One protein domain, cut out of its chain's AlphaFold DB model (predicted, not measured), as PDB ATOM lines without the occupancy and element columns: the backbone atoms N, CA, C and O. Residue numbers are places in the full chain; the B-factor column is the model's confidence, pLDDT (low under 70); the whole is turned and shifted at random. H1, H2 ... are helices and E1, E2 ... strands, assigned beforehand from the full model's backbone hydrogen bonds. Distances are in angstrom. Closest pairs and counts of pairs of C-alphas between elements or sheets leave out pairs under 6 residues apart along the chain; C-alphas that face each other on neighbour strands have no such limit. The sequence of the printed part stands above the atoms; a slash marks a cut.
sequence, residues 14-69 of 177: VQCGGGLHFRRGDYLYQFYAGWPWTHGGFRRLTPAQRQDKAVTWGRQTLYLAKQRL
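AT A GLANCE: This is residues 14 to 69 of the 177 residues of an uncharacterized protein of Planctomycetes bacterium RBG_16_64_12 (UniProt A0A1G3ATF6). A strongly twisted three-stranded sheet, E1, E2 and E3, makes one end of a rod, and a wide loop with the one-turn helix H1 runs out from the sheet and folds back to make the other end. E2 is in the middle of the sheet, and E1 bends sharply near its start. The printed part has 56 residues, with E1, E2, H1 and E3 along the chain; the sheet's order is E1, E2, E3, antiparallel throughout, and the class is mostly strand. The whole is loose, with a radius of gyration of the C-alphas of 14.7 A and spans of 46 by 18 by 16 A.

HOW THE PARTS SIT: E1, residues 14 to 24, is an edge strand and bends by 86 degrees at residue 18. E2, residues 27 to 35, is the inner strand and forms a hairpin with E1, antiparallel at 161 degrees. Across this pair N 15 and O 33 are 2.8 A apart and N 22 and O 29 are 3.0 A apart, within hydrogen-bond range. H1, residues 41 to 44, is not on the sheet and is apart from E1. It is too short for an O i to N i+4 pair; its one O i to N i+3 pair is within range. E3, residues 62 to 68, is the other edge strand, antiparallel to E2 at 144 degrees, with N 30 and O 65 2.9 A apart, within hydrogen-bond range.

IN THESE COORDINATES: E1 is 22.5 A long and begins at C-alpha 14 (173.017, 173.911, 206.522). E2 is 24.5 A long. H1 begins at C-alpha 41 (184.698, 168.664, 210.256). E3 is 20.0 A long and ends at C-alpha 68 (155.811, 181.349, 207.232).

THE WHOLE: The two C-alphas farthest apart, Gly 25 and Ala 48, are 46.4 A apart. The printed part has no cut. The link from H1 to E3, residues 45 to 61, is long. The mean pLDDT of the printed part is 82.6; residues 17 to 19 and 57 to 60 are under 70.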
ATOM      1  N   VAL A  14     174.101 173.745 207.490       86.56
ATOM      2  CA  VAL A  14     173.017 173.911 206.522       86.56
ATOM      3  C   VAL A  14     173.526 174.796 205.389       86.56
ATOM      4  O   VAL A  14     174.127 175.841 205.642       86.56
ATOM      5  N   GLN A  15     173.263 174.406 204.148       83.06
ATOM      6  CA  GLN A  15     173.472 175.237 202.970       83.06
ATOM      7  C   GLN A  15     172.158 175.347 202.206       83.06
ATOM      8  O   GLN A  15     171.614 174.346 201.746       83.06
ATOM      9  N   CYS A  16     171.656 176.569 202.039       77.12
ATOM     10  CA  CYS A  16     170.519 176.800 201.157       77.12
ATOM     11  C   CYS A  16     170.970 176.584 199.705       77.12
ATOM     12  O   CYS A  16     171.996 177.135 199.293       77.12
ATOM     13  N   GLY A  17     170.233 175.776 198.941       68.56
ATOM     14  CA  GLY A  17     170.503 175.606 197.518       68.56
ATOM     15  C   GLY A  17     170.243 176.935 196.815       68.56
ATOM     16  O   GLY A  17     169.119 177.436 196.855       68.56
ATOM     17  N   GLY A  18     171.275 177.541 196.221       62.22
ATOM     18  CA  GLY A  18     171.150 178.845 195.567       62.22
ATOM     19  C   GLY A  18     169.962 178.876 194.597       62.22
ATOM     20  O   GLY A  18     169.877 178.043 193.700       62.22
ATOM     21  N   GLY A  19     169.030 179.810 194.805       64.12
ATOM     22  CA  GLY A  19     167.895 180.066 193.907       64.12
ATOM     23  C   GLY A  19     166.684 179.130 194.020       64.12
ATOM     24  O   GLY A  19     165.662 179.418 193.408       64.12
ATOM     25  N   LEU A  20     166.728 178.056 194.815       77.56
ATOM     26  CA  LEU A  20     165.607 177.112 194.933       77.56
ATOM     27  C   LEU A  20     164.681 177.470 196.103       77.56
ATOM     28  O   LEU A  20     164.630 176.778 197.123       77.56
ATOM     29  N   HIS A  21     163.932 178.561 195.950       86.38
ATOM     30  CA  HIS A  21     162.814 178.872 196.833       86.38
ATOM     31  C   HIS A  21     161.575 179.268 196.039       86.38
ATOM     32  O   HIS A  21     161.665 179.888 194.983       86.38
ATOM     33  N   PHE A  22     160.404 178.911 196.552       90.56
ATOM     34  CA  PHE A  22     159.136 179.327 195.968       90.56
ATOM     35  C   PHE A  22     158.129 179.647 197.064       90.56
ATOM     36  O   PHE A  22     158.146 179.073 198.156       90.56
ATOM     37  N   ARG A  23     157.233 180.583 196.766       91.94
ATOM     38  CA  ARG A  23     156.099 180.905 197.625       91.94
ATOM     39  C   ARG A  23     154.896 180.077 197.190       91.94
ATOM     40  O   ARG A  23     154.592 180.001 196.004       91.94
ATOM     41  N   ARG A  24     154.175 179.503 198.152       92.62
ATOM     42  CA  ARG A  24     152.839 178.938 197.925       92.62
ATOM     43  C   ARG A  24     151.934 179.331 199.085       92.62
ATOM     44  O   ARG A  24     152.132 178.859 200.205       92.62
ATOM     45  N   GLY A  25     150.961 180.196 198.795       92.12
ATOM     46  CA  GLY A  25     150.121 180.836 199.808       92.12
ATOM     47  C   GLY A  25     150.971 181.618 200.811       92.12
ATOM     48  O   GLY A  25     151.810 182.439 200.425       92.12
ATOM     49  N   ASP A  26     150.797 181.278 202.082       93.25
ATOM     50  CA  ASP A  26     151.390 181.968 203.236       93.25
ATOM     51  C   ASP A  26     152.748 181.407 203.661       93.25
ATOM     52  O   ASP A  26     153.251 181.692 204.751       93.25
ATOM     53  N   TYR A  27     153.355 180.582 202.807       92.62
ATOM     54  CA  TYR A  27     154.600 179.897 203.112       92.62
ATOM     55  C   TYR A  27     155.649 180.100 202.025       92.62
ATOM     56  O   TYR A  27     155.373 179.992 200.825       92.62
ATOM     57  N   LEU A  28     156.874 180.327 202.486       92.00
ATOM     58  CA  LEU A  28     158.094 180.256 201.707       92.00
ATOM     59  C   LEU A  28     158.710 178.864 201.880       92.00
ATOM     60  O   LEU A  28     159.020 178.432 202.993       92.00
ATOM     61  N   TYR A  29     158.898 178.178 200.763       91.75
ATOM     62  CA  TYR A  29     159.532 176.872 200.686       91.75
ATOM     63  C   TYR A  29     160.963 177.056 200.204       91.75
ATOM     64  O   TYR A  29     161.181 177.692 199.178       91.75
ATOM     65  N   GLN A  30     161.931 176.533 200.953       90.50
ATOM     66  CA  GLN A  30     163.361 176.678 200.674       90.50
ATOM     67  C   GLN A  30     164.003 175.298 200.639       90.50
ATOM     68  O   GLN A  30     163.942 174.562 201.628       90.50
ATOM     69  N   PHE A  31     164.624 174.955 199.517       89.56
ATOM     70  CA  PHE A  31     165.405 173.732 199.427       89.56
ATOM     71  C   PHE A  31     166.805 173.946 199.994       89.56
ATOM     72  O   PHE A  31     167.461 174.956 199.727       89.56
ATOM     73  N   TYR A  32     167.284 172.985 200.774       88.12
ATOM     74  CA  TYR A  32     168.601 173.059 201.391       88.12
ATOM     75  C   TYR A  32     169.269 171.688 201.462       88.12
ATOM     76  O   TYR A  32     168.609 170.651 201.440       88.12
ATOM     77  N   ALA A  33     170.593 171.697 201.553       85.88
ATOM     78  CA  ALA A  33     171.399 170.538 201.899       85.88
ATOM     79  C   ALA A  33     171.908 170.690 203.337       85.88
ATOM     80  O   ALA A  33     172.219 171.797 203.786       85.88
ATOM     81  N   GLY A  34     171.976 169.577 204.059       84.12
ATOM     82  CA  GLY A  34     172.463 169.517 205.434       84.12
ATOM     83  C   GLY A  34     173.606 168.522 205.566       84.12
ATOM     84  O   GLY A  34     173.675 167.557 204.803       84.12
ATOM     85  N   TRP A  35     174.497 168.759 206.528       82.75
ATOM     86  CA  TRP A  35     175.526 167.797 206.917       82.75
ATOM     87  C   TRP A  35     175.638 167.684 208.442       82.75
ATOM     88  O   TRP A  35     175.583 168.708 209.136       82.75
ATOM     89  N   PRO A  36     175.894 166.478 208.986       81.25
ATOM     90  CA  PRO A  36     176.038 166.281 210.428       81.25
ATOM     91  C   PRO A  36     177.408 166.742 210.962       81.25
ATOM     92  O   PRO A  36     177.680 166.641 212.156       81.25
ATOM     93  N   TRP A  37     178.277 167.292 210.107       80.00
ATOM     94  CA  TRP A  37     179.566 167.882 210.480       80.00
ATOM     95  C   TRP A  37     179.655 169.362 210.111       80.00
ATOM     96  O   TRP A  37     179.027 169.845 209.172       80.00
ATOM     97  N   THR A  38     180.471 170.098 210.861       83.31
ATOM     98  CA  THR A  38     180.758 171.512 210.587       83.31
ATOM     99  C   THR A  38     181.542 171.685 209.286       83.31
ATOM    100  O   THR A  38     182.151 170.739 208.785       83.31
ATOM    101  N   HIS A  39     181.622 172.917 208.770       79.56
ATOM    102  CA  HIS A  39     182.340 173.233 207.523       79.56
ATOM    103  C   HIS A  39     183.778 172.684 207.464       79.56
ATOM    104  O   HIS A  39     184.267 172.320 206.394       79.56
ATOM    105  N   GLY A  40     184.464 172.602 208.610       81.62
ATOM    106  CA  GLY A  40     185.808 172.028 208.723       81.62
ATOM    107  C   GLY A  40     185.853 170.565 209.171       81.62
ATOM    108  O   GLY A  40     186.906 169.938 209.061       81.62
ATOM    109  N   GLY A  41     184.745 170.004 209.665       81.25
ATOM    110  CA  GLY A  41     184.698 168.664 210.256       81.25
ATOM    111  C   GLY A  41     185.125 167.570 209.280       81.25
ATOM    112  O   GLY A  41     185.867 166.668 209.657       81.25
ATOM    113  N   PHE A  42     184.788 167.720 207.996       77.38
ATOM    114  CA  PHE A  42     185.189 166.773 206.956       77.38
ATOM    115  C   PHE A  42     186.717 166.624 206.815       77.38
ATOM    116  O   PHE A  42     187.218 165.534 206.540       77.38
ATOM    117  N   ARG A  43     187.486 167.700 207.046       82.19
ATOM    118  CA  ARG A  43     188.959 167.665 206.953       82.19
ATOM    119  C   ARG A  43     189.604 166.862 208.083       82.19
ATOM    120  O   ARG A  43     190.728 166.404 207.917       82.19
ATOM    121  N   ARG A  44     188.896 166.680 209.204       83.62
ATOM    122  CA  ARG A  44     189.369 165.917 210.367       83.62
ATOM    123  C   ARG A  44     189.165 164.406 210.219       83.62
ATOM    124  O   ARG A  44     189.709 163.654 211.016       83.62
ATOM    125  N   LEU A  45     188.406 163.967 209.214       83.00
ATOM    126  CA  LEU A  45     188.169 162.551 208.941       83.00
ATOM    127  C   LEU A  45     189.367 161.910 208.230       83.00
ATOM    128  O   LEU A  45     189.940 162.505 207.304       83.00
ATOM    129  N   THR A  46     189.681 160.670 208.606       88.94
ATOM    130  CA  THR A  46     190.642 159.813 207.896       88.94
ATOM    131  C   THR A  46     190.112 159.415 206.510       88.94
ATOM    132  O   THR A  46     188.904 159.481 206.269       88.94
ATOM    133  N   PRO A  47     190.971 158.964 205.574       88.31
ATOM    134  CA  PRO A  47     190.516 158.485 204.268       88.31
ATOM    135  C   PRO A  47     189.435 157.393 204.341       88.31
ATOM    136  O   PRO A  47     188.468 157.466 203.588       88.31
ATOM    137  N   ALA A  48     189.546 156.443 205.279       87.69
ATOM    138  CA  ALA A  48     188.548 155.388 205.480       87.69
ATOM    139  C   ALA A  48     187.199 155.954 205.960       87.69
ATOM    140  O   ALA A  48     186.156 155.647 205.391       87.69
ATOM    141  N   GLN A  49     187.222 156.870 206.934       84.62
ATOM    142  CA  GLN A  49     186.015 157.523 207.459       84.62
ATOM    143  C   GLN A  49     185.284 158.369 206.408       84.62
ATOM    144  O   GLN A  49     184.073 158.535 206.483       84.62
ATOM    145  N   ARG A  50     185.994 158.910 205.410       82.31
ATOM    146  CA  ARG A  50     185.369 159.666 204.306       82.31
ATOM    147  C   ARG A  50     184.584 158.786 203.332       82.31
ATOM    148  O   ARG A  50     183.776 159.332 202.581       82.31
ATOM    149  N   GLN A  51     184.872 157.484 203.309       82.56
ATOM    150  CA  GLN A  51     184.186 156.483 202.486       82.56
ATOM    151  C   GLN A  51     183.114 155.722 203.278       82.56
ATOM    152  O   GLN A  51     182.244 155.087 202.683       82.56
ATOM    153  N   ASP A  52     183.157 155.792 204.608       84.62
ATOM    154  CA  ASP A  52     182.176 155.158 205.477       84.62
ATOM    155  C   ASP A  52     180.846 155.924 205.449       84.62
ATOM    156  O   ASP A  52     180.719 157.040 205.962       84.62
ATOM    157  N   LYS A  53     179.821 155.293 204.869       75.19
ATOM    158  CA  LYS A  53     178.472 155.859 204.791       75.19
ATOM    159  C   LYS A  53     177.831 156.056 206.162       75.19
ATOM    160  O   LYS A  53     176.985 156.931 206.256       75.19
ATOM    161  N   ALA A  54     178.227 155.315 207.198       76.56
ATOM    162  CA  ALA A  54     177.753 155.536 208.564       76.56
ATOM    163  C   ALA A  54     178.368 156.793 209.202       76.56
ATOM    164  O   ALA A  54     177.793 157.354 210.129       76.56
ATOM    165  N   VAL A  55     179.506 157.275 208.688       73.75
ATOM    166  CA  VAL A  55     180.155 158.526 209.118       73.75
ATOM    167  C   VAL A  55     179.730 159.698 208.235       73.75
ATOM    168  O   VAL A  55     179.578 160.818 208.723       73.75
ATOM    169  N   THR A  56     179.499 159.454 206.941       73.44
ATOM    170  CA  THR A  56     179.094 160.486 205.979       73.44
ATOM    171  C   THR A  56     177.610 160.468 205.608       73.44
ATOM    172  O   THR A  56     177.236 161.005 204.559       73.44
ATOM    173  N   TRP A  57     176.767 159.823 206.413       64.75
ATOM    174  CA  TRP A  57     175.323 159.769 206.201       64.75
ATOM    175  C   TRP A  57     174.769 161.206 206.143       64.75
ATOM    176  O   TRP A  57     175.073 162.029 207.000       64.75
ATOM    177  N   GLY A  58     174.064 161.567 205.068       64.44
ATOM    178  CA  GLY A  58     173.646 162.955 204.786       64.44
ATOM    179  C   GLY A  58     174.456 163.663 203.690       64.44
ATOM    180  O   GLY A  58     174.071 164.725 203.205       64.44
ATOM    181  N   ARG A  59     175.546 163.064 203.189       66.88
ATOM    182  CA  ARG A  59     176.095 163.485 201.890       66.88
ATOM    183  C   ARG A  59     175.037 163.262 200.801       66.88
ATOM    184  O   ARG A  59     174.613 162.134 200.596       66.88
ATOM    185  N   GLN A  60     174.703 164.332 200.069       67.81
ATOM    186  CA  GLN A  60     173.837 164.338 198.873       67.81
ATOM    187  C   GLN A  60     172.323 164.244 199.118       67.81
ATOM    188  O   GLN A  60     171.573 163.853 198.229       67.81
ATOM    189  N   THR A  61     171.850 164.642 200.293       75.50
ATOM    190  CA  THR A  61     170.413 164.753 200.575       75.50
ATOM    191  C   THR A  61     169.905 166.177 200.360       75.50
ATOM    192  O   THR A  61     170.545 167.142 200.785       75.50
ATOM    193  N   LEU A  62     168.744 166.297 199.710       83.88
ATOM    194  CA  LEU A  62     168.009 167.548 199.543       83.88
ATOM    195  C   LEU A  62     166.809 167.553 200.492       83.88
ATOM    196  O   LEU A  62     166.021 166.608 200.508       83.88
ATOM    197  N   TYR A  63     166.661 168.632 201.246       86.19
ATOM    198  CA  TYR A  63     165.588 168.836 202.207       86.19
ATOM    199  C   TYR A  63     164.768 170.063 201.842       86.19
ATOM    200  O   TYR A  63     165.215 170.937 201.099       86.19
ATOM    201  N   LEU A  64     163.561 170.128 202.395       88.81
ATOM    202  CA  LEU A  64     162.635 171.231 202.211       88.81
ATOM    203  C   LEU A  64     162.316 171.849 203.564       88.81
ATOM    204  O   LEU A  64     161.729 171.202 204.430       88.81
ATOM    205  N   ALA A  65     162.655 173.118 203.735       89.06
ATOM    206  CA  ALA A  65     162.158 173.900 204.848       89.06
ATOM    207  C   ALA A  65     160.911 174.665 204.429       89.06
ATOM    208  O   ALA A  65     160.892 175.345 203.401       89.06
ATOM    209  N   LYS A  66     159.882 174.581 205.268       91.00
ATOM    210  CA  LYS A  66     158.664 175.373 205.157       91.00
ATOM    211  C   LYS A  66     158.710 176.468 206.214       91.00
ATOM    212  O   LYS A  66     158.753 176.176 207.406       91.00
ATOM    213  N   GLN A  67     158.692 177.718 205.779       89.88
ATOM    214  CA  GLN A  67     158.696 178.882 206.657       89.88
ATOM    215  C   GLN A  67     157.450 179.724 206.396       89.88
ATOM    216  O   GLN A  67     157.033 179.841 205.245       89.88
ATOM    217  N   ARG A  68     156.852 180.324 207.435       90.25
ATOM    218  CA  ARG A  68     155.811 181.349 207.232       90.25
ATOM    219  C   ARG A  68     156.402 182.508 206.418       90.25
ATOM    220  O   ARG A  68     157.577 182.848 206.605       90.25
ATOM    221  N   LEU A  69     155.600 183.094 205.535       90.12
ATOM    222  CA  LEU A  69     155.970 184.308 204.811       90.12
ATOM    223  C   LEU A  69     156.382 185.385 205.821       90.12
ATOM    224  O   LEU A  69     155.789 185.458 206.892       90.12
TER     225      LEU A  69